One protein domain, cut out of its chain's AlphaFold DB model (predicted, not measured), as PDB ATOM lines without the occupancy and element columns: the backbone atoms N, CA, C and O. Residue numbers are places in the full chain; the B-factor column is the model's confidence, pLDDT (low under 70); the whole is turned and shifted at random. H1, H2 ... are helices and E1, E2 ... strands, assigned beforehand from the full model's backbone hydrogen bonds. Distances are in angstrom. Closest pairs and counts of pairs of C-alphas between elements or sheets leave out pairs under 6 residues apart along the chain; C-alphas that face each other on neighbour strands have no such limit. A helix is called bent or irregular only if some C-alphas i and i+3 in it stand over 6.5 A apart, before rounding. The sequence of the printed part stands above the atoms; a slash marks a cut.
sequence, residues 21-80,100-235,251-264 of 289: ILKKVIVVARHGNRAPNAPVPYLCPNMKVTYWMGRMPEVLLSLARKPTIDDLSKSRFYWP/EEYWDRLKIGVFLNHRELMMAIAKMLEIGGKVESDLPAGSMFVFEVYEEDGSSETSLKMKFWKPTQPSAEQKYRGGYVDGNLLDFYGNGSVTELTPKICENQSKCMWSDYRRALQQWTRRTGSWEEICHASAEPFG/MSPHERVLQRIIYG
ATOM      1  N   ILE A  21      25.009  17.471 -28.704       93.25
ATOM      2  CA  ILE A  21      25.499  18.392 -29.727       93.25
ATOM      3  C   ILE A  21      24.338  19.267 -30.193       93.25
ATOM      4  O   ILE A  21      23.373  18.768 -30.775       93.25
ATOM      5  N   LEU A  22      24.437  20.584 -29.978       94.38
ATOM      6  CA  LEU A  22      23.490  21.554 -30.534       94.38
ATOM      7  C   LEU A  22      23.630  21.579 -32.061       94.38
ATOM      8  O   LEU A  22      24.662  21.987 -32.594       94.38
ATOM      9  N   LYS A  23      22.587  21.156 -32.773       94.44
ATOM     10  CA  LYS A  23      22.574  21.111 -34.240       94.44
ATOM     11  C   LYS A  23      21.970  22.362 -34.847       94.44
ATOM     12  O   LYS A  23      22.480  22.841 -35.863       94.44
ATOM     13  N   LYS A  24      20.883  22.866 -34.254       94.25
ATOM     14  CA  LYS A  24      20.112  23.987 -34.793       94.25
ATOM     15  C   LYS A  24      19.451  24.820 -33.712       94.25
ATOM     16  O   LYS A  24      19.104  24.315 -32.647       94.25
ATOM     17  N   VAL A  25      19.194  26.069 -34.065       94.69
ATOM     18  CA  VAL A  25      18.345  26.987 -33.315       94.69
ATOM     19  C   VAL A  25      17.218  27.446 -34.231       94.69
ATOM     20  O   VAL A  25      17.462  27.988 -35.307       94.69
ATOM     21  N   ILE A  26      15.978  27.224 -33.821       93.25
ATOM     22  CA  ILE A  26      14.797  27.705 -34.535       93.25
ATOM     23  C   ILE A  26      14.129  28.755 -33.656       93.25
ATOM     24  O   ILE A  26      13.839  28.506 -32.490       93.25
ATOM     25  N   VAL A  27      13.896  29.939 -34.201       93.38
ATOM     26  CA  VAL A  27      13.374  31.089 -33.470       93.38
ATOM     27  C   VAL A  27      12.032  31.478 -34.062       93.38
ATOM     28  O   VAL A  27      11.951  31.804 -35.241       93.38
ATOM     29  N   VAL A  28      10.987  31.494 -33.241       92.81
ATOM     30  CA  VAL A  28       9.711  32.139 -33.572       92.81
ATOM     31  C   VAL A  28       9.642  33.431 -32.786       92.81
ATOM     32  O   VAL A  28       9.440  33.410 -31.574       92.81
ATOM     33  N   ALA A  29       9.851  34.549 -33.468       92.69
ATOM     34  CA  ALA A  29       9.934  35.859 -32.850       92.69
ATOM     35  C   ALA A  29       8.719  36.707 -33.211       92.69
ATOM     36  O   ALA A  29       8.280  36.730 -34.359       92.69
ATOM     37  N   ARG A  30       8.212  37.464 -32.240       90.88
ATOM     38  CA  ARG A  30       7.235  38.511 -32.498       90.88
ATOM     39  C   ARG A  30       7.929  39.672 -33.206       90.88
ATOM     40  O   ARG A  30       8.799  40.305 -32.605       90.88
ATOM     41  N   HIS A  31       7.509  40.019 -34.420       84.62
ATOM     42  CA  HIS A  31       8.005  41.242 -35.051       84.62
ATOM     43  C   HIS A  31       7.489  42.493 -34.322       84.62
ATOM     44  O   HIS A  31       6.421  42.506 -33.697       84.62
ATOM     45  N   GLY A  32       8.267  43.574 -34.389       73.69
ATOM     46  CA  GLY A  32       7.798  44.883 -33.961       73.69
ATOM     47  C   GLY A  32       6.697  45.349 -34.903       73.69
ATOM     48  O   GLY A  32       6.916  45.428 -36.105       73.69
ATOM     49  N   ASN A  33       5.510  45.631 -34.371       59.84
ATOM     50  CA  ASN A  33       4.504  46.380 -35.113       59.84
ATOM     51  C   ASN A  33       4.531  47.834 -34.623       59.84
ATOM     52  O   ASN A  33       4.728  48.070 -33.426       59.84
ATOM     53  N   ARG A  34       4.349  48.803 -35.530       55.91
ATOM     54  CA  ARG A  34       4.320  50.239 -35.188       55.91
ATOM     55  C   ARG A  34       3.113  50.594 -34.300       55.91
ATOM     56  O   ARG A  34       3.179  51.578 -33.570       55.91
ATOM     57  N   ALA A  35       2.071  49.756 -34.282       52.12
ATOM     58  CA  ALA A  35       0.947  49.817 -33.345       52.12
ATOM     59  C   ALA A  35       0.462  48.399 -32.957       52.12
ATOM     60  O   ALA A  35       0.613  47.466 -33.749       52.12
ATOM     61  N   PRO A  36      -0.102  48.181 -31.753       52.00
ATOM     62  CA  PRO A  36      -0.783  46.929 -31.425       52.00
ATOM     63  C   PRO A  36      -1.965  46.709 -32.379       52.00
ATOM     64  O   PRO A  36      -2.804  47.596 -32.520       52.00
ATOM     65  N   ASN A  37      -2.057  45.532 -33.004       51.94
ATOM     66  CA  ASN A  37      -3.268  45.158 -33.734       51.94
ATOM     67  C   ASN A  37      -4.443  45.063 -32.749       51.94
ATOM     68  O   ASN A  37      -4.257  44.686 -31.586       51.94
ATOM     69  N   ALA A  38      -5.651  45.391 -33.214       53.62
ATOM     70  CA  ALA A  38      -6.860  45.129 -32.443       53.62
ATOM     71  C   ALA A  38      -6.936  43.626 -32.092       53.62
ATOM     72  O   ALA A  38      -6.537  42.798 -32.917       53.62
ATOM     73  N   PRO A  39      -7.427  43.248 -30.896       52.88
ATOM     74  CA  PRO A  39      -7.608  41.845 -30.541       52.88
ATOM     75  C   PRO A  39      -8.469  41.157 -31.598       52.88
ATOM     76  O   PRO A  39      -9.542  41.662 -31.919       52.88
ATOM     77  N   VAL A  40      -8.023  40.019 -32.131       46.84
ATOM     78  CA  VAL A  40      -8.818  39.247 -33.093       46.84
ATOM     79  C   VAL A  40      -9.863  38.441 -32.305       46.84
ATOM     80  O   VAL A  40      -9.480  37.555 -31.540       46.84
ATOM     81  N   PRO A  41     -11.173  38.736 -32.430       43.16
ATOM     82  CA  PRO A  41     -12.201  38.114 -31.588       43.16
ATOM     83  C   PRO A  41     -12.581  36.694 -32.032       43.16
ATOM     84  O   PRO A  41     -13.226  35.970 -31.277       43.16
ATOM     85  N   TYR A  42     -12.177  36.278 -33.236       52.03
ATOM     86  CA  TYR A  42     -12.467  34.955 -33.783       52.03
ATOM     87  C   TYR A  42     -11.183  34.294 -34.290       52.03
ATOM     88  O   TYR A  42     -10.253  34.970 -34.720       52.03
ATOM     89  N   LEU A  43     -11.138  32.961 -34.266       49.66
ATOM     90  CA  LEU A  43      -9.979  32.190 -34.727       49.66
ATOM     91  C   LEU A  43      -9.859  32.169 -36.260       49.66
ATOM     92  O   LEU A  43      -8.749  32.098 -36.767       49.66
ATOM     93  N   CYS A  44     -10.982  32.253 -36.984       56.34
ATOM     94  CA  CYS A  44     -11.075  32.088 -38.444       56.34
ATOM     95  C   CYS A  44     -11.365  33.345 -39.316       56.34
ATOM     96  O   CYS A  44     -11.536  33.166 -40.517       56.34
ATOM     97  N   PRO A  45     -11.434  34.606 -38.832       43.56
ATOM     98  CA  PRO A  45     -11.756  35.760 -39.675       43.56
ATOM     99  C   PRO A  45     -10.523  36.269 -40.439       43.56
ATOM    100  O   PRO A  45     -10.642  37.129 -41.300       43.56
ATOM    101  N   ASN A  46      -9.330  35.753 -40.119       54.44
ATOM    102  CA  ASN A  46      -8.076  36.094 -40.774       54.44
ATOM    103  C   ASN A  46      -7.360  34.793 -41.148       54.44
ATOM    104  O   ASN A  46      -6.488  34.327 -40.411       54.44
ATOM    105  N   MET A  47      -7.774  34.189 -42.272       55.34
ATOM    106  CA  MET A  47      -7.308  32.861 -42.701       55.34
ATOM    107  C   MET A  47      -5.780  32.746 -42.713       55.34
ATOM    108  O   MET A  47      -5.268  31.663 -42.479       55.34
ATOM    109  N   LYS A  48      -5.040  33.849 -42.898       57.44
ATOM    110  CA  LYS A  48      -3.571  33.862 -42.824       57.44
ATOM    111  C   LYS A  48      -3.042  33.439 -41.453       57.44
ATOM    112  O   LYS A  48      -2.184  32.569 -41.369       57.44
ATOM    113  N   VAL A  49      -3.547  34.033 -40.369       59.50
ATOM    114  CA  VAL A  49      -3.078  33.706 -39.011       59.50
ATOM    115  C   VAL A  49      -3.449  32.265 -38.676       59.50
ATOM    116  O   VAL A  49      -2.612  31.523 -38.175       59.50
ATOM    117  N   THR A  50      -4.665  31.840 -39.017       59.66
ATOM    118  CA  THR A  50      -5.150  30.482 -38.748       59.66
ATOM    119  C   THR A  50      -4.417  29.421 -39.569       59.66
ATOM    120  O   THR A  50      -4.083  28.360 -39.045       59.66
ATOM    121  N   TYR A  51      -4.085  29.738 -40.821       64.19
ATOM    122  CA  TYR A  51      -3.252  28.916 -41.694       64.19
ATOM    123  C   TYR A  51      -1.866  28.689 -41.084       64.19
ATOM    124  O   TYR A  51      -1.439  27.546 -40.907       64.19
ATOM    125  N   TRP A  52      -1.188  29.766 -40.671       66.94
ATOM    126  CA  TRP A  52       0.116  29.656 -40.015       66.94
ATOM    127  C   TRP A  52       0.021  28.971 -38.656       66.94
ATOM    128  O   TRP A  52       0.918  28.218 -38.297       66.94
ATOM    129  N   MET A  53      -1.073  29.138 -37.914       67.38
ATOM    130  CA  MET A  53      -1.294  28.395 -36.670       67.38
ATOM    131  C   MET A  53      -1.366  26.880 -36.891       67.38
ATOM    132  O   MET A  53      -0.852  26.133 -36.061       67.38
ATOM    133  N   GLY A  54      -1.956  26.432 -38.002       69.06
ATOM    134  CA  GLY A  54      -1.999  25.018 -38.377       69.06
ATOM    135  C   GLY A  54      -0.674  24.480 -38.905       69.06
ATOM    136  O   GLY A  54      -0.250  23.394 -38.517       69.06
ATOM    137  N   ARG A  55      -0.002  25.244 -39.775       75.50
ATOM    138  CA  ARG A  55       1.230  24.798 -40.442       75.50
ATOM    139  C   ARG A  55       2.497  25.003 -39.635       75.50
ATOM    140  O   ARG A  55       3.396  24.175 -39.718       75.50
ATOM    141  N   MET A  56       2.610  26.081 -38.864       81.12
ATOM    142  CA  MET A  56       3.862  26.429 -38.190       81.12
ATOM    143  C   MET A  56       4.394  25.312 -37.286       81.12
ATOM    144  O   MET A  56       5.601  25.078 -37.308       81.12
ATOM    145  N   PRO A  57       3.560  24.569 -36.534       80.38
ATOM    146  CA  PRO A  57       4.037  23.392 -35.826       80.38
ATOM    147  C   PRO A  57       4.729  22.394 -36.758       80.38
ATOM    148  O   PRO A  57       5.842  21.984 -36.465       80.38
ATOM    149  N   GLU A  58       4.142  22.064 -37.910       80.50
ATOM    150  CA  GLU A  58       4.746  21.156 -38.896       80.50
ATOM    151  C   GLU A  58       6.052  21.702 -39.488       80.50
ATOM    152  O   GLU A  58       6.974  20.933 -39.751       80.50
ATOM    153  N   VAL A  59       6.158  23.022 -39.645       81.62
ATOM    154  CA  VAL A  59       7.369  23.716 -40.112       81.62
ATOM    155  C   VAL A  59       8.490  23.663 -39.083       81.62
ATOM    156  O   VAL A  59       9.613  23.277 -39.394       81.62
ATOM    157  N   LEU A  60       8.190  24.018 -37.833       81.62
ATOM    158  CA  LEU A  60       9.130  23.872 -36.721       81.62
ATOM    159  C   LEU A  60       9.606  22.433 -36.624       81.62
ATOM    160  O   LEU A  60      10.788  22.160 -36.411       81.62
ATOM    161  N   LEU A  61       8.659  21.526 -36.829       81.56
ATOM    162  CA  LEU A  61       8.928  20.126 -36.863       81.56
ATOM    163  C   LEU A  61       9.900  19.758 -38.022       81.56
ATOM    164  O   LEU A  61      10.950  19.152 -37.789       81.56
ATOM    165  N   SER A  62       9.617  20.123 -39.268       82.62
ATOM    166  CA  SER A  62      10.460  19.729 -40.408       82.62
ATOM    167  C   SER A  62      11.908  20.224 -40.302       82.62
ATOM    168  O   SER A  62      12.824  19.571 -40.800       82.62
ATOM    169  N   LEU A  63      12.144  21.326 -39.592       85.19
ATOM    170  CA  LEU A  63      13.480  21.881 -39.373       85.19
ATOM    171  C   LEU A  63      14.279  21.158 -38.285       85.19
ATOM    172  O   LEU A  63      15.508  21.209 -38.304       85.19
ATOM    173  N   ALA A  64      13.613  20.487 -37.349       86.56
ATOM    174  CA  ALA A  64      14.244  19.865 -36.187       86.56
ATOM    175  C   ALA A  64      14.744  18.429 -36.422       86.56
ATOM    176  O   ALA A  64      15.445  17.876 -35.573       86.56
ATOM    177  N   ARG A  65      14.446  17.823 -37.576       87.81
ATOM    178  CA  ARG A  65      15.034  16.539 -37.981       87.81
ATOM    179  C   ARG A  65      15.565  16.596 -39.396       87.81
ATOM    180  O   ARG A  65      15.009  17.308 -40.229       87.81
ATOM    181  N   LYS A  66      16.601  15.807 -39.667       87.19
ATOM    182  CA  LYS A  66      17.115  15.644 -41.023       87.19
ATOM    183  C   LYS A  66      16.006  15.051 -41.911       87.19
ATOM    184  O   LYS A  66      15.327  14.114 -41.465       87.19
ATOM    185  N   PRO A  67      15.768  15.609 -43.110       83.00
ATOM    186  CA  PRO A  67      14.792  15.057 -44.036       83.00
ATOM    187  C   PRO A  67      15.220  13.652 -44.469       83.00
ATOM    188  O   PRO A  67      16.409  13.348 -44.555       83.00
ATOM    189  N   THR A  68      14.243  12.781 -44.693       82.94
ATOM    190  CA  THR A  68      14.450  11.448 -45.270       82.94
ATOM    191  C   THR A  68      14.105  11.456 -46.757       82.94
ATOM    192  O   THR A  68      13.386  12.329 -47.232       82.94
ATOM    193  N   ILE A  69      14.533  10.430 -47.496       75.12
ATOM    194  CA  ILE A  69      14.160  10.239 -48.912       75.12
ATOM    195  C   ILE A  69      12.626  10.251 -49.098       75.12
ATOM    196  O   ILE A  69      12.100  10.807 -50.065       75.12
ATOM    197  N   ASP A  70      11.886   9.695 -48.136       76.62
ATOM    198  CA  ASP A  70      10.420   9.719 -48.126       76.62
ATOM    199  C   ASP A  70       9.842  11.129 -47.951       76.62
ATOM    200  O   ASP A  70       8.743  11.404 -48.436       76.62
ATOM    201  N   ASP A  71      10.548  12.014 -47.247       73.06
ATOM    202  CA  ASP A  71      10.159  13.416 -47.116       73.06
ATOM    203  C   ASP A  71      10.367  14.169 -48.432       73.06
ATOM    204  O   ASP A  71       9.527  14.983 -48.802       73.06
ATOM    205  N   LEU A  72      11.442  13.849 -49.162       68.19
ATOM    206  CA  LEU A  72      11.766  14.460 -50.455       68.19
ATOM    207  C   LEU A  72      10.806  14.034 -51.571       68.19
ATOM    208  O   LEU A  72      10.395  14.852 -52.390       68.19
ATOM    209  N   SER A  73      10.433  12.751 -51.604       60.91
ATOM    210  CA  SER A  73       9.540  12.204 -52.640       60.91
ATOM    211  C   SER A  73       8.096  12.693 -52.510       60.91
ATOM    212  O   SER A  73       7.359  12.772 -53.496       60.91
ATOM    213  N   LYS A  74       7.679  13.077 -51.301       62.50
ATOM    214  CA  LYS A  74       6.408  13.757 -51.067       62.50
ATOM    215  C   LYS A  74       6.621  15.230 -51.388       62.50
ATOM    216  O   LYS A  74       6.845  16.025 -50.488       62.50
ATOM    217  N   SER A  75       6.467  15.594 -52.660       42.56
ATOM    218  CA  SER A  75       6.510  16.958 -53.241       42.56
ATOM    219  C   SER A  75       5.709  18.056 -52.508       42.56
ATOM    220  O   SER A  75       5.729  19.219 -52.901       42.56
ATOM    221  N   ARG A  76       5.010  17.712 -51.420       47.00
ATOM    222  CA  ARG A  76       4.482  18.625 -50.406       47.00
ATOM    223  C   ARG A  76       5.456  18.926 -49.268       47.00
ATOM    224  O   ARG A  76       5.018  19.510 -48.276       47.00
ATOM    225  N   PHE A  77       6.748  18.624 -49.399       46.09
ATOM    226  CA  PHE A  77       7.795  19.362 -48.690       46.09
ATOM    227  C   PHE A  77       7.815  20.794 -49.253       46.09
ATOM    228  O   PHE A  77       8.753  21.246 -49.900       46.09
ATOM    229  N   TYR A  78       6.684  21.484 -49.069       47.28
ATOM    230  CA  TYR A  78       6.511  22.901 -49.273       47.28
ATOM    231  C   TYR A  78       7.555  23.526 -48.389       47.28
ATOM    232  O   TYR A  78       7.434  23.480 -47.164       47.28
ATOM    233  N   TRP A  79       8.592  24.048 -49.023       51.06
ATOM    234  CA  TRP A  79       9.557  24.870 -48.348       51.06
ATOM    235  C   TRP A  79       8.781  25.995 -47.656       51.06
ATOM    236  O   TRP A  79       8.202  26.844 -48.340       51.06
ATOM    237  N   PRO A  80       8.678  26.000 -46.319       44.06
ATOM    238  CA  PRO A  80       7.672  26.802 -45.628       44.06
ATOM    239  C   PRO A  80       8.006  28.294 -45.570       44.06
ATOM    240  O   PRO A  80       7.399  29.037 -44.815       44.06
ATOM    241  N   GLU A 100      19.444  17.688 -47.958       81.12
ATOM    242  CA  GLU A 100      20.264  17.262 -46.833       81.12
ATOM    243  C   GLU A 100      21.394  18.248 -46.541       81.12
ATOM    244  O   GLU A 100      21.575  18.617 -45.384       81.12
ATOM    245  N   GLU A 101      22.123  18.708 -47.560       81.38
ATOM    246  CA  GLU A 101      23.187  19.702 -47.385       81.38
ATOM    247  C   GLU A 101      22.633  21.049 -46.922       81.38
ATOM    248  O   GLU A 101      23.226  21.689 -46.049       81.38
ATOM    249  N   TYR A 102      21.482  21.469 -47.449       80.81
ATOM    250  CA  TYR A 102      20.808  22.680 -46.989       80.81
ATOM    251  C   TYR A 102      20.426  22.551 -45.527       80.81
ATOM    252  O   TYR A 102      20.711  23.439 -44.717       80.81
ATOM    253  N   TRP A 103      19.821  21.424 -45.161       85.25
ATOM    254  CA  TRP A 103      19.494  21.151 -43.778       85.25
ATOM    255  C   TRP A 103      20.760  21.145 -42.914       85.25
ATOM    256  O   TRP A 103      20.782  21.796 -41.874       85.25
ATOM    257  N   ASP A 104      21.843  20.501 -43.341       85.81
ATOM    258  CA  ASP A 104      23.093  20.463 -42.584       85.81
ATOM    259  C   ASP A 104      23.702  21.870 -42.419       85.81
ATOM    260  O   ASP A 104      24.262  22.173 -41.360       85.81
ATOM    261  N   ARG A 105      23.558  22.763 -43.407       84.69
ATOM    262  CA  ARG A 105      24.068  24.146 -43.357       84.69
ATOM    263  C   ARG A 105      23.174  25.116 -42.593       84.69
ATOM    264  O   ARG A 105      23.698  26.031 -41.958       84.69
ATOM    265  N   LEU A 106      21.855  24.933 -42.603       86.12
ATOM    266  CA  LEU A 106      20.927  25.809 -41.890       86.12
ATOM    267  C   LEU A 106      21.084  25.620 -40.373       86.12
ATOM    268  O   LEU A 106      20.458  24.746 -39.779       86.12
ATOM    269  N   LYS A 107      21.908  26.444 -39.724       90.69
ATOM    270  CA  LYS A 107      22.099  26.389 -38.264       90.69
ATOM    271  C   LYS A 107      21.061  27.196 -37.494       90.69
ATOM    272  O   LYS A 107      20.711  26.816 -36.380       90.69
ATOM    273  N   ILE A 108      20.568  28.284 -38.082       90.69
ATOM    274  CA  ILE A 108      19.612  29.192 -37.447       90.69
ATOM    275  C   ILE A 108      18.457  29.447 -38.413       90.69
ATOM    276  O   ILE A 108      18.682  29.908 -39.527       90.69
ATOM    277  N   GLY A 109      17.230  29.150 -37.987       88.44
ATOM    278  CA  GLY A 109      16.009  29.543 -38.693       88.44
ATOM    279  C   GLY A 109      15.256  30.586 -37.877       88.44
ATOM    280  O   GLY A 109      14.971  30.333 -36.710       88.44
ATOM    281  N   VAL A 110      14.934  31.740 -38.459       87.94
ATOM    282  CA  VAL A 110      14.202  32.816 -37.771       87.94
ATOM    283  C   VAL A 110      12.883  33.076 -38.482       87.94
ATOM    284  O   VAL A 110      12.855  33.349 -39.676       87.94
ATOM    285  N   PHE A 111      11.796  33.015 -37.722       86.56
ATOM    286  CA  PHE A 111      10.430  33.205 -38.182       86.56
ATOM    287  C   PHE A 111       9.832  34.417 -37.479       86.56
ATOM    288  O   PHE A 111       9.433  34.340 -36.312       86.56
ATOM    289  N   LEU A 112       9.764  35.536 -38.194       85.88
ATOM    290  CA  LEU A 112       9.130  36.759 -37.717       85.88
ATOM    291  C   LEU A 112       7.614  36.640 -37.875       85.88
ATOM    292  O   LEU A 112       7.111  36.441 -38.972       85.88
ATOM    293  N   ASN A 113       6.887  36.729 -36.766       86.62
ATOM    294  CA  ASN A 113       5.456  36.456 -36.709       86.62
ATOM    295  C   ASN A 113       4.714  37.427 -35.796       86.62
ATOM    296  O   ASN A 113       5.303  38.218 -35.059       86.62
ATOM    297  N   HIS A 114       3.392  37.343 -35.836       86.12
ATOM    298  CA  HIS A 114       2.522  38.097 -34.952       86.12
ATOM    299  C   HIS A 114       2.359  37.421 -33.575       86.12
ATOM    300  O   HIS A 114       2.693  36.248 -33.377       86.12
ATOM    301  N   ARG A 115       1.818  38.172 -32.605       87.12
ATOM    302  CA  ARG A 115       1.571  37.711 -31.223       87.12
ATOM    303  C   ARG A 115       0.664  36.482 -31.188       87.12
ATOM    304  O   ARG A 115       0.850  35.597 -30.360       87.12
ATOM    305  N   GLU A 116      -0.313  36.437 -32.078       83.50
ATOM    306  CA  GLU A 116      -1.358  35.424 -32.153       83.50
ATOM    307  C   GLU A 116      -0.758  34.040 -32.410       83.50
ATOM    308  O   GLU A 116      -1.098  33.088 -31.709       83.50
ATOM    309  N   LEU A 117       0.210  33.942 -33.330       84.19
ATOM    310  CA  LEU A 117       0.891  32.679 -33.607       84.19
ATOM    311  C   LEU A 117       1.699  32.198 -32.399       84.19
ATOM    312  O   LEU A 117       1.687  31.015 -32.065       84.19
ATOM    313  N   MET A 118       2.373  33.113 -31.702       89.81
ATOM    314  CA  MET A 118       3.088  32.760 -30.480       89.81
ATOM    315  C   MET A 118       2.123  32.260 -29.392       89.81
ATOM    316  O   MET A 118       2.358  31.217 -28.783       89.81
ATOM    317  N   MET A 119       0.993  32.935 -29.180       87.12
ATOM    318  CA  MET A 119      -0.023  32.474 -28.224       87.12
ATOM    319  C   MET A 119      -0.609  31.111 -28.616       87.12
ATOM    320  O   MET A 119      -0.862  30.278 -27.743       87.12
ATOM    321  N   ALA A 120      -0.777  30.850 -29.913       83.56
ATOM    322  CA  ALA A 120      -1.207  29.555 -30.423       83.56
ATOM    323  C   ALA A 120      -0.206  28.442 -30.103       83.56
ATOM    324  O   ALA A 120      -0.598  27.423 -29.534       83.56
ATOM    325  N   ILE A 121       1.084  28.661 -30.383       86.75
ATOM    326  CA  ILE A 121       2.162  27.730 -30.018       86.75
ATOM    327  C   ILE A 121       2.147  27.484 -28.506       86.75
ATOM    328  O   ILE A 121       2.187  26.335 -28.062       86.75
ATOM    329  N   ALA A 122       2.012  28.546 -27.705       89.75
ATOM    330  CA  ALA A 122       1.978  28.435 -26.253       89.75
ATOM    331  C   ALA A 122       0.790  27.608 -25.743       89.75
ATOM    332  O   ALA A 122       0.918  26.840 -24.785       89.75
ATOM    333  N   LYS A 123      -0.373  27.750 -26.386       85.19
ATOM    334  CA  LYS A 123      -1.576  26.983 -26.064       85.19
ATOM    335  C   LYS A 123      -1.453  25.524 -26.496       85.19
ATOM    336  O   LYS A 123      -1.801  24.649 -25.709       85.19
ATOM    337  N   MET A 124      -0.961  25.274 -27.707       82.56
ATOM    338  CA  MET A 124      -0.778  23.936 -28.275       82.56
ATOM    339  C   MET A 124       0.200  23.099 -27.445       82.56
ATOM    340  O   MET A 124      -0.080  21.945 -27.147       82.56
ATOM    341  N   LEU A 125       1.315  23.700 -27.028       86.19
ATOM    342  CA  LEU A 125       2.330  23.052 -26.194       86.19
ATOM    343  C   LEU A 125       1.983  23.065 -24.694       86.19
ATOM    344  O   LEU A 125       2.764  22.599 -23.866       86.19
ATOM    345  N   GLU A 126       0.822  23.618 -24.335       88.81
ATOM    346  CA  GLU A 126       0.337  23.761 -22.959       88.81
ATOM    347  C   GLU A 126       1.322  24.469 -22.007       88.81
ATOM    348  O   GLU A 126       1.350  24.222 -20.799       88.81
ATOM    349  N   ILE A 127       2.106  25.406 -22.546       90.19
ATOM    350  CA  ILE A 127       3.097  26.216 -21.817       90.19
ATOM    351  C   ILE A 127       2.558  27.590 -21.394       90.19
ATOM    352  O   ILE A 127       3.282  28.376 -20.791       90.19
ATOM    353  N   GLY A 128       1.281  27.888 -21.661       83.06
ATOM    354  CA  GLY A 128       0.674  29.197 -21.381       83.06
ATOM    355  C   GLY A 128       0.697  29.641 -19.910       83.06
ATOM    356  O   GLY A 128       0.557  30.822 -19.642       83.06
ATOM    357  N   GLY A 129       0.908  28.736 -18.947       86.94
ATOM    358  CA  GLY A 129       1.115  29.121 -17.542       86.94
ATOM    359  C   GLY A 129       2.499  29.719 -17.249       86.94
ATOM    360  O   GLY A 129       2.685  30.334 -16.207       86.94
ATOM    361  N   LYS A 130       3.466  29.520 -18.153       85.88
ATOM    362  CA  LYS A 130       4.850  30.019 -18.059       85.88
ATOM    363  C   LYS A 130       5.125  31.184 -19.012       85.88
ATOM    364  O   LYS A 130       6.141  31.857 -18.879       85.88
ATOM    365  N   VAL A 131       4.243  31.390 -19.987       89.12
ATOM    366  CA  VAL A 131       4.315  32.479 -20.958       89.12
ATOM    367  C   VAL A 131       3.295  33.523 -20.540       89.12
ATOM    368  O   VAL A 131       2.100  33.243 -20.498       89.12
ATOM    369  N   GLU A 132       3.767  34.716 -20.204       83.00
ATOM    370  CA  GLU A 132       2.877  35.812 -19.843       83.00
ATOM    371  C   GLU A 132       1.929  36.166 -20.998       83.00
ATOM    372  O   GLU A 132       2.258  36.021 -22.175       83.00
ATOM    373  N   SER A 133       0.734  36.653 -20.658       81.06
ATOM    374  CA  SER A 133      -0.249  37.081 -21.659       81.06
ATOM    375  C   SER A 133       0.228  38.290 -22.466       81.06
ATOM    376  O   SER A 133      -0.213  38.478 -23.607       81.06
ATOM    377  N   ASP A 134       1.126  39.095 -21.897       84.62
ATOM    378  CA  ASP A 134       1.808  40.174 -22.593       84.62
ATOM    379  C   ASP A 134       3.065  39.643 -23.297       84.62
ATOM    380  O   ASP A 134       4.059  39.281 -22.666       84.62
ATOM    381  N   LEU A 135       2.992  39.588 -24.629       89.69
ATOM    382  CA  LEU A 135       4.099  39.231 -25.511       89.69
ATOM    383  C   LEU A 135       4.627  40.507 -26.169       89.69
ATOM    384  O   LEU A 135       4.160  40.873 -27.259       89.69
ATOM    385  N   PRO A 136       5.580  41.216 -25.542       89.88
ATOM    386  CA  PRO A 136       6.149  42.422 -26.115       89.88
ATOM    387  C   PRO A 136       6.817  42.192 -27.476       89.88
ATOM    388  O   PRO A 136       7.148  41.065 -27.852       89.88
ATOM    389  N   ALA A 137       7.018  43.271 -28.233       87.81
ATOM    390  CA  ALA A 137       7.721  43.207 -29.512       87.81
ATOM    391  C   ALA A 137       9.139  42.668 -29.291       87.81
ATOM    392  O   ALA A 137       9.797  43.072 -28.333       87.81
ATOM    393  N   GLY A 138       9.583  41.749 -30.152       89.62
ATOM    394  CA  GLY A 138      10.858  41.051 -29.997       89.62
ATOM    395  C   GLY A 138      10.830  39.867 -29.025       89.62
ATOM    396  O   GLY A 138      11.875  39.264 -28.808       89.62
ATOM    397  N   SER A 139       9.678  39.509 -28.439       94.12
ATOM    398  CA  SER A 139       9.548  38.244 -27.694       94.12
ATOM    399  C   SER A 139       9.833  37.059 -28.606       94.12
ATOM    400  O   SER A 139       9.424  37.084 -29.765       94.12
ATOM    401  N   MET A 140      10.486  36.011 -28.103       95.88
ATOM    402  CA  MET A 140      10.872  34.862 -28.928       95.88
ATOM    403  C   MET A 140      10.630  33.536 -28.223       95.88
ATOM    404  O   MET A 140      10.971  33.377 -27.054       95.88
ATOM    405  N   PHE A 141      10.122  32.556 -28.962       95.44
ATOM    406  CA  PHE A 141      10.346  31.154 -28.642       95.44
ATOM    407  C   PHE A 141      11.593  30.677 -29.362       95.44
ATOM    408  O   PHE A 141      11.685  30.786 -30.582       95.44
ATOM    409  N   VAL A 142      12.535  30.142 -28.600       96.00
ATOM    410  CA  VAL A 142      13.783  29.582 -29.103       96.00
ATOM    411  C   VAL A 142      13.724  28.076 -28.893       96.00
ATOM    412  O   VAL A 142      13.591  27.612 -27.763       96.00
ATOM    413  N   PHE A 143      13.798  27.324 -29.980       94.44
ATOM    414  CA  PHE A 143      13.860  25.870 -29.992       94.44
ATOM    415  C   PHE A 143      15.288  25.461 -30.335       94.44
ATOM    416  O   PHE A 143      15.768  25.695 -31.444       94.44
ATOM    417  N   GLU A 144      15.973  24.861 -29.376       95.19
ATOM    418  CA  GLU A 144      17.312  24.315 -29.539       95.19
ATOM    419  C   GLU A 144      17.200  22.821 -29.837       95.19
ATOM    420  O   GLU A 144      16.630  22.062 -29.051       95.19
ATOM    421  N   VAL A 145      17.728  22.410 -30.989       94.69
ATOM    422  CA  VAL A 145      17.701  21.025 -31.467       94.69
ATOM    423  C   VAL A 145      19.022  20.362 -31.116       94.69
ATOM    424  O   VAL A 145      20.070  20.770 -31.622       94.69
ATOM    425  N   TYR A 146      18.969  19.324 -30.293       94.81
ATOM    426  CA  TYR A 146      20.129  18.554 -29.865       94.81
ATOM    427  C   TYR A 146      20.080  17.132 -30.412       94.81
ATOM    428  O   TYR A 146      19.024  16.495 -30.425       94.81
ATOM    429  N   GLU A 147      21.243  16.629 -30.801       93.81
ATOM    430  CA  GLU A 147      21.486  15.218 -31.094       93.81
ATOM    431  C   GLU A 147      22.383  14.652 -29.993       93.81
ATOM    432  O   GLU A 147      23.337  15.310 -29.574       93.81
ATOM    433  N   GLU A 148      22.052  13.464 -29.501       91.44
ATOM    434  CA  GLU A 148      22.891  12.736 -28.550       91.44
ATOM    435  C   GLU A 148      23.847  11.810 -29.296       91.44
ATOM    436  O   GLU A 148      23.435  11.108 -30.221       91.44
ATOM    437  N   ASP A 149      25.107  11.760 -28.865       89.75
ATOM    438  CA  ASP A 149      26.083  10.827 -29.426       89.75
ATOM    439  C   ASP A 149      25.586   9.374 -29.343       89.75
ATOM    440  O   ASP A 149      25.358   8.824 -28.265       89.75
ATOM    441  N   GLY A 150      25.432   8.737 -30.506       87.00
ATOM    442  CA  GLY A 150      24.957   7.356 -30.621       87.00
ATOM    443  C   GLY A 150      23.434   7.189 -30.607       87.00
ATOM    444  O   GLY A 150      22.963   6.061 -30.755       87.00
ATOM    445  N   SER A 151      22.664   8.274 -30.487       89.31
ATOM    446  CA  SER A 151      21.211   8.264 -30.663       89.31
ATOM    447  C   SER A 151      20.835   8.775 -32.050       89.31
ATOM    448  O   SER A 151      21.375   9.766 -32.532       89.31
ATOM    449  N   SER A 152      19.869   8.121 -32.695       86.00
ATOM    450  CA  SER A 152      19.231   8.645 -33.908       86.00
ATOM    451  C   SER A 152      18.093   9.621 -33.602       86.00
ATOM    452  O   SER A 152      17.529  10.220 -34.521       86.00
ATOM    453  N   GLU A 153      17.720   9.765 -32.328       89.25
ATOM    454  CA  GLU A 153      16.613  10.614 -31.921       89.25
ATOM    455  C   GLU A 153      17.107  12.006 -31.533       89.25
ATOM    456  O   GLU A 153      18.011  12.175 -30.711       89.25
ATOM    457  N   THR A 154      16.483  13.025 -32.121       92.81
ATOM    458  CA  THR A 154      16.726  14.409 -31.737       92.81
ATOM    459  C   THR A 154      15.860  14.800 -30.554       92.81
ATOM    460  O   THR A 154      14.809  14.230 -30.251       92.81
ATOM    461  N   SER A 155      16.314  15.831 -29.873       93.88
ATOM    462  CA  SER A 155      15.644  16.378 -28.714       93.88
ATOM    463  C   SER A 155      15.584  17.883 -28.798       93.88
ATOM    464  O   SER A 155      16.369  18.523 -29.498       93.88
ATOM    465  N   LEU A 156      14.615  18.437 -28.094       93.31
ATOM    466  CA  LEU A 156      14.258  19.833 -28.168       93.31
ATOM    467  C   LEU A 156      14.304  20.430 -26.765       93.31
ATOM    468  O   LEU A 156      13.656  19.931 -25.838       93.31
ATOM    469  N   LYS A 157      15.059  21.519 -26.626       94.50
ATOM    470  CA  LYS A 157      14.973  22.421 -25.476       94.50
ATOM    471  C   LYS A 157      14.304  23.701 -25.938       94.50
ATOM    472  O   LYS A 157      14.683  24.272 -26.958       94.50
ATOM    473  N   MET A 158      13.283  24.135 -25.212       94.31
ATOM    474  CA  MET A 158      12.536  25.334 -25.556       94.31
ATOM    475  C   MET A 158      12.828  26.424 -24.532       94.31
ATOM    476  O   MET A 158      12.837  26.188 -23.326       94.31
ATOM    477  N   LYS A 159      13.060  27.640 -25.011       96.00
ATOM    478  CA  LYS A 159      13.273  28.828 -24.188       96.00
ATOM    479  C   LYS A 159      12.329  29.925 -24.648       96.00
ATOM    480  O   LYS A 159      11.998  30.023 -25.829       96.00
ATOM    481  N   PHE A 160      11.898  30.754 -23.713       96.38
ATOM    482  CA  PHE A 160      11.172  31.981 -23.993       96.38
ATOM    483  C   PHE A 160      12.051  33.173 -23.648       96.38
ATOM    484  O   PHE A 160      12.431  33.346 -22.492       96.38
ATOM    485  N   TRP A 161      12.374  33.980 -24.653       96.25
ATOM    486  CA  TRP A 161      13.005  35.278 -24.470       96.25
ATOM    487  C   TRP A 161      11.930  36.354 -24.399       96.25
ATOM    488  O   TRP A 161      11.149  36.524 -25.340       96.25
ATOM    489  N   LYS A 162      11.928  37.107 -23.302       94.56
ATOM    490  CA  LYS A 162      11.103  38.299 -23.132       94.56
ATOM    491  C   LYS A 162      12.025  39.518 -23.045       94.56
ATOM    492  O   LYS A 162      12.693  39.680 -22.021       94.56
ATOM    493  N   PRO A 163      12.088  40.367 -24.083       92.50
ATOM    494  CA  PRO A 163      12.935  41.551 -24.046       92.50
ATOM    495  C   PRO A 163      12.403  42.565 -23.035       92.50
ATOM    496  O   PRO A 163      11.193  42.656 -22.789       92.50
ATOM    497  N   THR A 164      13.299  43.391 -22.497       90.69
ATOM    498  CA  THR A 164      12.896  44.575 -21.739       90.69
ATOM    499  C   THR A 164      12.040  45.495 -22.607       90.69
ATOM    500  O   THR A 164      12.247  45.608 -23.814       90.69
ATOM    501  N   GLN A 165      11.039  46.142 -22.007       87.94
ATOM    502  CA  GLN A 165      10.220  47.132 -22.703       87.94
ATOM    503  C   GLN A 165      10.698  48.537 -22.355       87.94
ATOM    504  O   GLN A 165      10.381  49.019 -21.266       87.94
ATOM    505  N   PRO A 166      11.452  49.205 -23.250       86.81
ATOM    506  CA  PRO A 166      11.798  50.598 -23.031       86.81
ATOM    507  C   PRO A 166      10.526  51.446 -23.007       86.81
ATOM    508  O   PRO A 166       9.571  51.201 -23.759       86.81
ATOM    509  N   SER A 167      10.532  52.466 -22.153       89.31
ATOM    510  CA  SER A 167       9.486  53.490 -22.128       89.31
ATOM    511  C   SER A 167       9.370  54.195 -23.485       89.31
ATOM    512  O   SER A 167      10.298  54.183 -24.298       89.31
ATOM    513  N   ALA A 168       8.230  54.842 -23.741       86.81
ATOM    514  CA  ALA A 168       8.034  55.611 -24.971       86.81
ATOM    515  C   ALA A 168       9.115  56.695 -25.153       86.81
ATOM    516  O   ALA A 168       9.614  56.879 -26.261       86.81
ATOM    517  N   GLU A 169       9.535  57.344 -24.061       89.19
ATOM    518  CA  GLU A 169      10.624  58.326 -24.074       89.19
ATOM    519  C   GLU A 169      11.965  57.691 -24.471       89.19
ATOM    520  O   GLU A 169      12.675  58.234 -25.314       89.19
ATOM    521  N   GLN A 170      12.298  56.518 -23.925       88.25
ATOM    522  CA  GLN A 170      13.521  55.792 -24.290       88.25
ATOM    523  C   GLN A 170      13.510  55.338 -25.751       88.25
ATOM    524  O   GLN A 170      14.528  55.457 -26.424       88.25
ATOM    525  N   LYS A 171      12.364  54.874 -26.272       84.94
ATOM    526  CA  LYS A 171      12.217  54.548 -27.702       84.94
ATOM    527  C   LYS A 171      12.409  55.784 -28.578       84.94
ATOM    528  O   LYS A 171      13.070  55.696 -29.607       84.94
ATOM    529  N   TYR A 172      11.853  56.923 -28.168       84.38
ATOM    530  CA  TYR A 172      12.012  58.182 -28.887       84.38
ATOM    531  C   TYR A 172      13.477  58.633 -28.912       84.38
ATOM    532  O   TYR A 172      14.013  58.874 -29.989       84.38
ATOM    533  N   ARG A 173      14.153  58.669 -27.755       85.75
ATOM    534  CA  ARG A 173      15.579  59.027 -27.684       85.75
ATOM    535  C   ARG A 173      16.451  58.040 -28.461       85.75
ATOM    536  O   ARG A 173      17.180  58.456 -29.351       85.75
ATOM    537  N   GLY A 174      16.291  56.741 -28.222       84.50
ATOM    538  CA  GLY A 174      17.066  55.702 -28.900       84.50
ATOM    539  C   GLY A 174      16.888  55.686 -30.417       84.50
ATOM    540  O   GLY A 174      17.851  55.482 -31.143       84.50
ATOM    541  N   GLY A 175      15.668  55.912 -30.910       84.06
ATOM    542  CA  GLY A 175      15.380  55.899 -32.345       84.06
ATOM    543  C   GLY A 175      15.756  57.191 -33.069       84.06
ATOM    544  O   GLY A 175      16.311  57.129 -34.161       84.06
ATOM    545  N   TYR A 176      15.448  58.350 -32.480       80.69
ATOM    546  CA  TYR A 176      15.569  59.645 -33.160       80.69
ATOM    547  C   TYR A 176      16.794  60.463 -32.746       80.69
ATOM    548  O   TYR A 176      17.259  61.274 -33.542       80.69
ATOM    549  N   VAL A 177      17.294  60.292 -31.520       84.88
ATOM    550  CA  VAL A 177      18.424  61.074 -30.989       84.88
ATOM    551  C   VAL A 177      19.720  60.277 -31.098       84.88
ATOM    552  O   VAL A 177      20.677  60.751 -31.700       84.88
ATOM    553  N   ASP A 178      19.728  59.057 -30.561       86.56
ATOM    554  CA  ASP A 178      20.948  58.255 -30.422       86.56
ATOM    555  C   ASP A 178      21.167  57.292 -31.603       86.56
ATOM    556  O   ASP A 178      22.276  56.807 -31.820       86.56
ATOM    557  N   GLY A 179      20.113  56.995 -32.373       83.38
ATOM    558  CA  GLY A 179      20.155  56.091 -33.527       83.38
ATOM    559  C   GLY A 179      20.385  54.609 -33.191       83.38
ATOM    560  O   GLY A 179      20.614  53.814 -34.101       83.38
ATOM    561  N   ASN A 180      20.318  54.212 -31.916       81.94
ATOM    562  CA  ASN A 180      20.481  52.829 -31.476       81.94
ATOM    563  C   ASN A 180      19.297  52.362 -30.613       81.94
ATOM    564  O   ASN A 180      19.181  52.683 -29.431       81.94
ATOM    565  N   LEU A 181      18.422  51.549 -31.207       80.25
ATOM    566  CA  LEU A 181      17.336  50.875 -30.490       80.25
ATOM    567  C   LEU A 181      17.738  49.497 -29.950       80.25
ATOM    568  O   LEU A 181      17.044  48.977 -29.076       80.25
ATOM    569  N   LEU A 182      18.818  48.893 -30.458       81.62
ATOM    570  CA  LEU A 182      19.182  47.502 -30.169       81.62
ATOM    571  C   LEU A 182      19.554  47.296 -28.700       81.62
ATOM    572  O   LEU A 182      19.188  46.270 -28.126       81.62
ATOM    573  N   ASP A 183      20.173  48.288 -28.064       82.75
ATOM    574  CA  ASP A 183      20.592  48.217 -26.657       82.75
ATOM    575  C   ASP A 183      19.409  47.984 -25.699       82.75
ATOM    576  O   ASP A 183      19.553  47.345 -24.654       82.75
ATOM    577  N   PHE A 184      18.207  48.436 -26.072       79.38
ATOM    578  CA  PHE A 184      16.996  48.214 -25.279       79.38
ATOM    579  C   PHE A 184      16.389  46.819 -25.453       79.38
ATOM    580  O   PHE A 184      15.613  46.390 -24.599       79.38
ATOM    581  N   TYR A 185      16.710  46.122 -26.544       81.69
ATOM    582  CA  TYR A 185      16.208  44.774 -26.834       81.69
ATOM    583  C   TYR A 185      17.258  43.680 -26.595       81.69
ATOM    584  O   TYR A 185      16.900  42.505 -26.562       81.69
ATOM    585  N   GLY A 186      18.529  44.053 -26.389       85.38
ATOM    586  CA  GLY A 186      19.596  43.141 -25.963       85.38
ATOM    587  C   GLY A 186      19.461  42.678 -24.509       85.38
ATOM    588  O   GLY A 186      20.034  41.660 -24.130       85.38
ATOM    589  N   ASN A 187      18.663  43.388 -23.708       89.75
ATOM    590  CA  ASN A 187      18.336  43.022 -22.334       89.75
ATOM    591  C   ASN A 187      16.949  42.369 -22.252       89.75
ATOM    592  O   ASN A 187      16.041  42.681 -23.024       89.75
ATOM    593  N   GLY A 188      16.770  41.466 -21.291       92.38
ATOM    594  CA  GLY A 188      15.532  40.707 -21.140       92.38
ATOM    595  C   GLY A 188      15.664  39.559 -20.151       92.38
ATOM    596  O   GLY A 188      16.651  39.445 -19.427       92.38
ATOM    597  N   SER A 189      14.648  38.703 -20.125       94.94
ATOM    598  CA  SER A 189      14.630  37.479 -19.329       94.94
ATOM    599  C   SER A 189      14.502  36.255 -20.226       94.94
ATOM    600  O   SER A 189      13.692  36.247 -21.157       94.94
ATOM    601  N   VAL A 190      15.259  35.206 -19.903       96.25
ATOM    602  CA  VAL A 190      15.110  33.873 -20.495       96.25
ATOM    603  C   VAL A 190      14.375  32.980 -19.503       96.25
ATOM    604  O   VAL A 190      14.814  32.829 -18.365       96.25
ATOM    605  N   THR A 191      13.295  32.350 -19.952       95.69
ATOM    606  CA  THR A 191      12.567  31.332 -19.191       95.69
ATOM    607  C   THR A 191      12.678  30.000 -19.914       95.69
ATOM    608  O   THR A 191      12.298  29.896 -21.080       95.69
ATOM    609  N   GLU A 192      13.169  28.964 -19.237       95.31
ATOM    610  CA  GLU A 192      13.141  27.609 -19.789       95.31
ATOM    611  C   GLU A 192      11.709  27.070 -19.820       95.31
ATOM    612  O   GLU A 192      10.942  27.153 -18.851       95.31
ATOM    613  N   LEU A 193      11.336  26.523 -20.970       93.56
ATOM    614  CA  LEU A 193      10.020  25.983 -21.227       93.56
ATOM    615  C   LEU A 193      10.125  24.483 -21.462       93.56
ATOM    616  O   LEU A 193      10.828  24.014 -22.351       93.56
ATOM    617  N   THR A 194       9.319  23.750 -20.708       91.62
ATOM    618  CA  THR A 194       9.069  22.336 -20.957       91.62
ATOM    619  C   THR A 194       7.583  22.190 -21.230       91.62
ATOM    620  O   THR A 194       6.780  22.479 -20.330       91.62
ATOM    621  N   PRO A 195       7.190  21.804 -22.453       89.88
ATOM    622  CA  PRO A 195       5.813  21.446 -22.740       89.88
ATOM    623  C   PRO A 195       5.334  20.308 -21.840       89.88
ATOM    624  O   PRO A 195       6.077  19.372 -21.551       89.88
ATOM    625  N   LYS A 196       4.070  20.357 -21.414       89.94
ATOM    626  CA  LYS A 196       3.496  19.314 -20.538       89.94
ATOM    627  C   LYS A 196       3.425  17.938 -21.196       89.94
ATOM    628  O   LYS A 196       3.340  16.930 -20.510       89.94
ATOM    629  N   ILE A 197       3.445  17.928 -22.522       85.25
ATOM    630  CA  ILE A 197       3.425  16.740 -23.375       85.25
ATOM    631  C   ILE A 197       4.713  15.908 -23.286       85.25
ATOM    632  O   ILE A 197       4.720  14.761 -23.717       85.25
ATOM    633  N   CYS A 198       5.791  16.492 -22.763       88.75
ATOM    634  CA  CYS A 198       7.097  15.860 -22.667       88.75
ATOM    635  C   CYS A 198       7.165  15.026 -21.390       88.75
ATOM    636  O   CYS A 198       6.976  15.552 -20.290       88.75
ATOM    637  N   GLU A 199       7.456  13.734 -21.526       87.62
ATOM    638  CA  GLU A 199       7.555  12.830 -20.374       87.62
ATOM    639  C   GLU A 199       8.739  13.217 -19.482       87.62
ATOM    640  O   GLU A 199       8.616  13.297 -18.258       87.62
ATOM    641  N   ASN A 200       9.870  13.548 -20.108       87.56
ATOM    642  CA  ASN A 200      11.038  14.060 -19.416       87.56
ATOM    643  C   ASN A 200      10.996  15.598 -19.335       87.56
ATOM    644  O   ASN A 200      10.971  16.316 -20.334       87.56
ATOM    645  N   GLN A 201      10.999  16.116 -18.106       86.31
ATOM    646  CA  GLN A 201      10.886  17.550 -17.857       86.31
ATOM    647  C   GLN A 201      12.179  18.335 -18.120       86.31
ATOM    648  O   GLN A 201      12.108  19.551 -18.298       86.31
ATOM    649  N   SER A 202      13.337  17.670 -18.174       85.00
ATOM    650  CA  SER A 202      14.616  18.312 -18.508       85.00
ATOM    651  C   SER A 202      14.882  18.358 -20.012       85.00
ATOM    652  O   SER A 202      15.754  19.097 -20.465       85.00
ATOM    653  N   LYS A 203      14.186  17.519 -20.782       85.81
ATOM    654  CA  LYS A 203      14.481  17.280 -22.189       85.81
ATOM    655  C   LYS A 203      13.278  16.667 -22.872       85.81
ATOM    656  O   LYS A 203      12.799  15.627 -22.442       85.81
ATOM    657  N   CYS A 204      12.831  17.270 -23.962       92.06
ATOM    658  CA  CYS A 204      11.686  16.749 -24.678       92.06
ATOM    659  C   CYS A 204      12.122  16.088 -25.976       92.06
ATOM    660  O   CYS A 204      12.796  16.707 -26.804       92.06
ATOM    661  N   MET A 205      11.757  14.821 -26.140       92.88
ATOM    662  CA  MET A 205      12.118  14.091 -27.340       92.88
ATOM    663  C   MET A 205      11.286  14.578 -28.515       92.88
ATOM    664  O   MET A 205      10.126  14.980 -28.395       92.88
ATOM    665  N   TRP A 206      11.899  14.536 -29.687       89.25
ATOM    666  CA  TRP A 206      11.257  14.880 -30.940       89.25
ATOM    667  C   TRP A 206       9.933  14.126 -31.168       89.25
ATOM    668  O   TRP A 206       8.929  14.697 -31.612       89.25
ATOM    669  N   SER A 207       9.921  12.834 -30.840       90.38
ATOM    670  CA  SER A 207       8.747  11.975 -30.974       90.38
ATOM    671  C   SER A 207       7.572  12.429 -30.097       90.38
ATOM    672  O   SER A 207       6.422  12.341 -30.542       90.38
ATOM    673  N   ASP A 208       7.839  12.984 -28.913       90.31
ATOM    674  CA  ASP A 208       6.820  13.512 -27.998       90.31
ATOM    675  C   ASP A 208       6.134  14.749 -28.584       90.31
ATOM    676  O   ASP A 208       4.903  14.819 -28.617       90.31
ATOM    677  N   TYR A 209       6.910  15.686 -29.141       86.62
ATOM    678  CA  TYR A 209       6.369  16.859 -29.839       86.62
ATOM    679  C   TYR A 209       5.481  16.467 -31.018       86.62
ATOM    680  O   TYR A 209       4.372  16.985 -31.169       86.62
ATOM    681  N   ARG A 210       5.943  15.526 -31.849       87.69
ATOM    682  CA  ARG A 210       5.164  15.042 -32.993       87.69
ATOM    683  C   ARG A 210       3.866  14.376 -32.541       87.69
ATOM    684  O   ARG A 210       2.811  14.641 -33.119       87.69
ATOM    685  N   ARG A 211       3.932  13.526 -31.513       87.69
ATOM    686  CA  ARG A 211       2.765  12.845 -30.938       87.69
ATOM    687  C   ARG A 211       1.758  13.852 -30.389       87.69
ATOM    688  O   ARG A 211       0.566  13.719 -30.652       87.69
ATOM    689  N   ALA A 212       2.229  14.879 -29.693       83.56
ATOM    690  CA  ALA A 212       1.383  15.939 -29.170       83.56
ATOM    691  C   ALA A 212       0.709  16.767 -30.258       83.56
ATOM    692  O   ALA A 212      -0.488  17.020 -30.156       83.56
ATOM    693  N   LEU A 213       1.441  17.142 -31.313       83.44
ATOM    694  CA  LEU A 213       0.848  17.837 -32.451       83.44
ATOM    695  C   LEU A 213      -0.254  16.981 -33.080       83.44
ATOM    696  O   LEU A 213      -1.370  17.451 -33.259       83.44
ATOM    697  N   GLN A 214       0.016  15.699 -33.327       85.88
ATOM    698  CA  GLN A 214      -0.982  14.778 -33.874       85.88
ATOM    699  C   GLN A 214      -2.213  14.640 -32.972       85.88
ATOM    700  O   GLN A 214      -3.335  14.595 -33.471       85.88
ATOM    701  N   GLN A 215      -2.033  14.559 -31.651       84.69
ATOM    702  CA  GLN A 215      -3.145  14.511 -30.700       84.69
ATOM    703  C   GLN A 215      -3.938  15.817 -30.676       84.69
ATOM    704  O   GLN A 215      -5.167  15.778 -30.635       84.69
ATOM    705  N   TRP A 216      -3.248  16.959 -30.719       82.00
ATOM    706  CA  TRP A 216      -3.877  18.269 -30.803       82.00
ATOM    707  C   TRP A 216      -4.729  18.359 -32.068       82.00
ATOM    708  O   TRP A 216      -5.934  18.538 -31.941       82.00
ATOM    709  N   THR A 217      -4.153  18.070 -33.239       82.38
ATOM    710  CA  THR A 217      -4.854  18.060 -34.531       82.38
ATOM    711  C   THR A 217      -6.039  17.099 -34.533       82.38
ATOM    712  O   THR A 217      -7.118  17.465 -34.975       82.38
ATOM    713  N   ARG A 218      -5.911  15.887 -33.976       85.75
ATOM    714  CA  ARG A 218      -7.051  14.952 -33.859       85.75
ATOM    715  C   ARG A 218      -8.185  15.492 -32.987       85.75
ATOM    716  O   ARG A 218      -9.337  15.142 -33.213       85.75
ATOM    717  N   ARG A 219      -7.863  16.275 -31.955       81.50
ATOM    718  CA  ARG A 219      -8.842  16.827 -31.011       81.50
ATOM    719  C   ARG A 219      -9.503  18.092 -31.543       81.50
ATOM    720  O   ARG A 219     -10.685  18.299 -31.293       81.50
ATOM    721  N   THR A 220      -8.735  18.965 -32.185       77.12
ATOM    722  CA  THR A 220      -9.208  20.277 -32.642       77.12
ATOM    723  C   THR A 220      -9.660  20.274 -34.093       77.12
ATOM    724  O   THR A 220     -10.357  21.196 -34.490       77.12
ATOM    725  N   GLY A 221      -9.280  19.253 -34.855       79.81
ATOM    726  CA  GLY A 221      -9.299  19.265 -36.309       79.81
ATOM    727  C   GLY A 221      -8.012  19.861 -36.882       79.81
ATOM    728  O   GLY A 221      -7.241  20.532 -36.180       79.81
ATOM    729  N   SER A 222      -7.766  19.594 -38.162       77.38
ATOM    730  CA  SER A 222      -6.771  20.319 -38.952       77.38
ATOM    731  C   SER A 222      -7.215  21.767 -39.175       77.38
ATOM    732  O   SER A 222      -8.374  22.123 -38.948       77.38
ATOM    733  N   TRP A 223      -6.305  22.640 -39.607       69.00
ATOM    734  CA  TRP A 223      -6.699  24.021 -39.901       69.00
ATOM    735  C   TRP A 223      -7.714  24.071 -41.052       69.00
ATOM    736  O   TRP A 223      -8.636  24.880 -40.999       69.00
ATOM    737  N   GLU A 224      -7.595  23.176 -42.041       68.56
ATOM    738  CA  GLU A 224      -8.562  23.036 -43.132       68.56
ATOM    739  C   GLU A 224      -9.962  22.732 -42.582       68.56
ATOM    740  O   GLU A 224     -10.942  23.363 -42.982       68.56
ATOM    741  N   GLU A 225     -10.043  21.809 -41.618       71.38
ATOM    742  CA  GLU A 225     -11.293  21.403 -40.972       71.38
ATOM    743  C   GLU A 225     -11.885  22.531 -40.113       71.38
ATOM    744  O   GLU A 225     -13.077  22.822 -40.219       71.38
ATOM    745  N   ILE A 226     -11.060  23.203 -39.300       66.69
ATOM    746  CA  ILE A 226     -11.486  24.290 -38.398       66.69
ATOM    747  C   ILE A 226     -11.964  25.518 -39.183       66.69
ATOM    748  O   ILE A 226     -12.899  26.205 -38.769       66.69
ATOM    749  N   CYS A 227     -11.307  25.826 -40.299       67.12
ATOM    750  CA  CYS A 227     -11.612  27.006 -41.102       67.12
ATOM    751  C   CYS A 227     -12.643  26.750 -42.199       67.12
ATOM    752  O   CYS A 227     -12.951  27.686 -42.933       67.12
ATOM    753  N   HIS A 228     -13.159  25.522 -42.335       68.69
ATOM    754  CA  HIS A 228     -13.968  25.111 -43.487       68.69
ATOM    755  C   HIS A 228     -13.320  25.504 -44.823       68.69
ATOM    756  O   HIS A 228     -14.020  25.869 -45.769       68.69
ATOM    757  N   ALA A 229     -11.986  25.462 -44.898       58.88
ATOM    758  CA  ALA A 229     -11.279  25.714 -46.142       58.88
ATOM    759  C   ALA A 229     -11.612  24.538 -47.066       58.88
ATOM    760  O   ALA A 229     -11.065  23.444 -46.916       58.88
ATOM    761  N   SER A 230     -12.591  24.721 -47.956       51.53
ATOM    762  CA  SER A 230     -12.929  23.702 -48.939       51.53
ATOM    763  C   SER A 230     -11.671  23.404 -49.750       51.53
ATOM    764  O   SER A 230     -10.948  24.305 -50.166       51.53
ATOM    765  N   ALA A 231     -11.398  22.122 -49.986       48.22
ATOM    766  CA  ALA A 231     -10.307  21.679 -50.849       48.22
ATOM    767  C   ALA A 231     -10.537  22.034 -52.333       48.22
ATOM    768  O   ALA A 231      -9.852  21.487 -53.200       48.22
ATOM    769  N   GLU A 232     -11.510  22.900 -52.643       49.75
ATOM    770  CA  GLU A 232     -11.646  23.418 -53.991       49.75
ATOM    771  C   GLU A 232     -10.393  24.240 -54.295       49.75
ATOM    772  O   GLU A 232     -10.059  25.155 -53.535       49.75
ATOM    773  N   PRO A 233      -9.652  23.901 -55.363       44.81
ATOM    774  CA  PRO A 233      -8.546  24.727 -55.792       44.81
ATOM    775  C   PRO A 233      -9.135  26.098 -56.097       44.81
ATOM    776  O   PRO A 233      -9.917  26.246 -57.036       44.81
ATOM    777  N   PHE A 234      -8.801  27.086 -55.264       43.91
ATOM    778  CA  PHE A 234      -9.066  28.484 -55.565       43.91
ATOM    779  C   PHE A 234      -8.614  28.707 -57.010       43.91
ATOM    780  O   PHE A 234      -7.495  28.319 -57.360       43.91
ATOM    781  N   GLY A 235      -9.537  29.184 -57.853       43.44
ATOM    782  CA  GLY A 235      -9.352  29.276 -59.300       43.44
ATOM    783  C   GLY A 235      -8.032  29.956 -59.679       43.44
ATOM    784  O   GLY A 235      -7.431  30.625 -58.835       43.44
ATOM    785  N   MET A 251       5.130  36.734 -48.760       42.25
ATOM    786  CA  MET A 251       3.989  35.961 -49.250       42.25
ATOM    787  C   MET A 251       4.245  35.373 -50.638       42.25
ATOM    788  O   MET A 251       4.555  36.082 -51.597       42.25
ATOM    789  N   SER A 252       4.025  34.069 -50.779       48.16
ATOM    790  CA  SER A 252       3.920  33.419 -52.082       48.16
ATOM    791  C   SER A 252       2.774  34.032 -52.911       48.16
ATOM    792  O   SER A 252       1.817  34.582 -52.353       48.16
ATOM    793  N   PRO A 253       2.801  33.916 -54.254       49.62
ATOM    794  CA  PRO A 253       1.716  34.402 -55.111       49.62
ATOM    795  C   PRO A 253       0.322  33.911 -54.683       49.62
ATOM    796  O   PRO A 253      -0.640  34.670 -54.725       49.62
ATOM    797  N   HIS A 254       0.231  32.678 -54.179       45.69
ATOM    798  CA  HIS A 254      -1.002  32.106 -53.641       45.69
ATOM    799  C   HIS A 254      -1.497  32.832 -52.372       45.69
ATOM    800  O   HIS A 254      -2.690  33.077 -52.209       45.69
ATOM    801  N   GLU A 255      -0.586  33.242 -51.488       45.97
ATOM    802  CA  GLU A 255      -0.908  33.942 -50.237       45.97
ATOM    803  C   GLU A 255      -1.329  35.406 -50.456       45.97
ATOM    804  O   GLU A 255      -2.134  35.935 -49.680       45.97
ATOM    805  N   ARG A 256      -0.866  36.041 -51.544       54.28
ATOM    806  CA  ARG A 256      -1.335  37.372 -51.976       54.28
ATOM    807  C   ARG A 256      -2.789  37.345 -52.456       54.28
ATOM    808  O   ARG A 256      -3.572  38.223 -52.098       54.28
ATOM    809  N   VAL A 257      -3.183  36.298 -53.183       50.06
ATOM    810  CA  VAL A 257      -4.578  36.095 -53.618       50.06
ATOM    811  C   VAL A 257      -5.513  35.930 -52.415       50.06
ATOM    812  O   VAL A 257      -6.561  36.574 -52.354       50.06
ATOM    813  N   LEU A 258      -5.100  35.157 -51.403       45.47
ATOM    814  CA  LEU A 258      -5.856  35.009 -50.154       45.47
ATOM    815  C   LEU A 258      -6.076  36.352 -49.438       45.47
ATOM    816  O   LEU A 258      -7.149  36.578 -48.886       45.47
ATOM    817  N   GLN A 259      -5.105  37.272 -49.468       49.25
ATOM    818  CA  GLN A 259      -5.257  38.604 -48.868       49.25
ATOM    819  C   GLN A 259      -6.383  39.414 -49.511       49.25
ATOM    820  O   GLN A 259      -7.219  39.954 -48.791       49.25
ATOM    821  N   ARG A 260      -6.435  39.486 -50.846       50.03
ATOM    822  CA  ARG A 260      -7.455  40.286 -51.544       50.03
ATOM    823  C   ARG A 260      -8.865  39.743 -51.317       50.03
ATOM    824  O   ARG A 260      -9.777  40.532 -51.089       50.03
ATOM    825  N   ILE A 261      -9.020  38.416 -51.288       46.41
ATOM    826  CA  ILE A 261     -10.304  37.757 -50.996       46.41
ATOM    827  C   ILE A 261     -10.771  38.074 -49.565       46.41
ATOM    828  O   ILE A 261     -11.944  38.370 -49.353       46.41
ATOM    829  N   ILE A 262      -9.863  38.049 -48.583       43.28
ATOM    830  CA  ILE A 262     -10.188  38.284 -47.163       43.28
ATOM    831  C   ILE A 262     -10.501  39.757 -46.880       43.28
ATOM    832  O   ILE A 262     -11.415  40.050 -46.111       43.28
ATOM    833  N   TYR A 263      -9.747  40.687 -47.472       41.94
ATOM    834  CA  TYR A 263      -9.883  42.122 -47.196       41.94
ATOM    835  C   TYR A 263     -10.811  42.861 -48.166       41.94
ATOM    836  O   TYR A 263     -10.967  44.072 -48.037       41.94
ATOM    837  N   GLY A 264     -11.455  42.154 -49.101       41.53
ATOM    838  CA  GLY A 264     -12.496  42.726 -49.956       41.53
ATOM    839  C   GLY A 264     -12.022  43.921 -50.782       41.53
ATOM    840  O   GLY A 264     -12.787  44.861 -50.985       41.53
TER     841      GLY A 264
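This is residues 21 to 80, 100 to 235 and 251 to 264 of the 289 residues of an uncharacterized protein of Perkinsus marinus (strain ATCC 50983 / TXsc) (UniProt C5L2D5). A twisted sheet of five strands has helices over one face, H4 and the arm H1b of the bent helix H1, with H7 alongside H1b. H5 and H6 make a small head beyond the ends of E4 and E5, while H1a leads away from the sheet to H8 and H9. The 210 printed residues hold nine named helices and five named strands, in the order E1 H1 H2 H3 E2 H4 E3 E4 H5 H6 E5 H7 H8 H9. The sheet is mixed, in the order E2 E1 E3 E4 E5, and the class is mixed, helices and strands. The whole is compact, with a radius of gyration of the C-alphas of 18.7 A and spans of 55 by 51 by 35 A.

E1, residues 21 to 30, begins at C-alpha (25.499, 18.392, -29.727) and is 27.3 A long. H1, residues 47 to 64, was assigned as one helix by its hydrogen bonds but is bent, with C-alphas 54 and 57 6.8 A apart; its arms are H1a, 47 to 54, and H1b, 57 to 64. Then come H2, 69 to 73; H3, 100 to 105; E2, 108 to 113; H4, 115 to 124, 14.3 A; E3, 140 to 148, 25.2 A; E4, 154 to 163, 28.5 A; H5, 168 to 177; H6, 182 to 185; E5, 188 to 193; H7, 206 to 220, 21.2 A; H8, 223 to 226; and H9, 253 to 263, ending at (-9.883, 42.122, -47.196).

E2 and E1 are parallel, with N 27 and O 109 2.8 A apart. E1 and E3 are antiparallel, with N 26 and O 143 at 2.8 A. The hairpin E3 and E4 has N 142 and O 159 at 2.8 A, and antiparallel E4 and E5 have N 160 and O 191 at 2.8 A. H1b and H4 are on the same face, making two layers, helices over a sheet, at heights of 8.6 A and 9.5 A. H3 and H7 only graze the sheet. H1b and H7 only just touch, with 3 pairs of C-alphas within 8 A, the closest Pro 57 and Leu 213 at 7.2 A. H1a touches H4 (Met 53 and Leu 117, 5.7 A), H8 (Gly 54 and Trp 223, 5.0 A) and H9 (Met 47 and Ile 262, 7.6 A), these being closest C-alphas. H5 and H6 are near each other; H2 touches no helix. Every O i to N i+4 pair is within hydrogen-bond range in H1a, H1b, H2, H3, H4, H5, H7 and H9; H6 and H8 are too short for one.

The farthest C-alphas, Gly 150 and Gly 264, are 55.0 A apart. Residues 81 to 99 and 236 to 250 are not printed, with gaps of 15.8 A and 18.0 A between C-alphas. The links E1 to H1, H4 to E3 and E5 to H7 are long. pLDDT is under 70 at 57 residues: 33 to 54, 72 to 80, 223 to 224, 226 to 235 and 251 to 264.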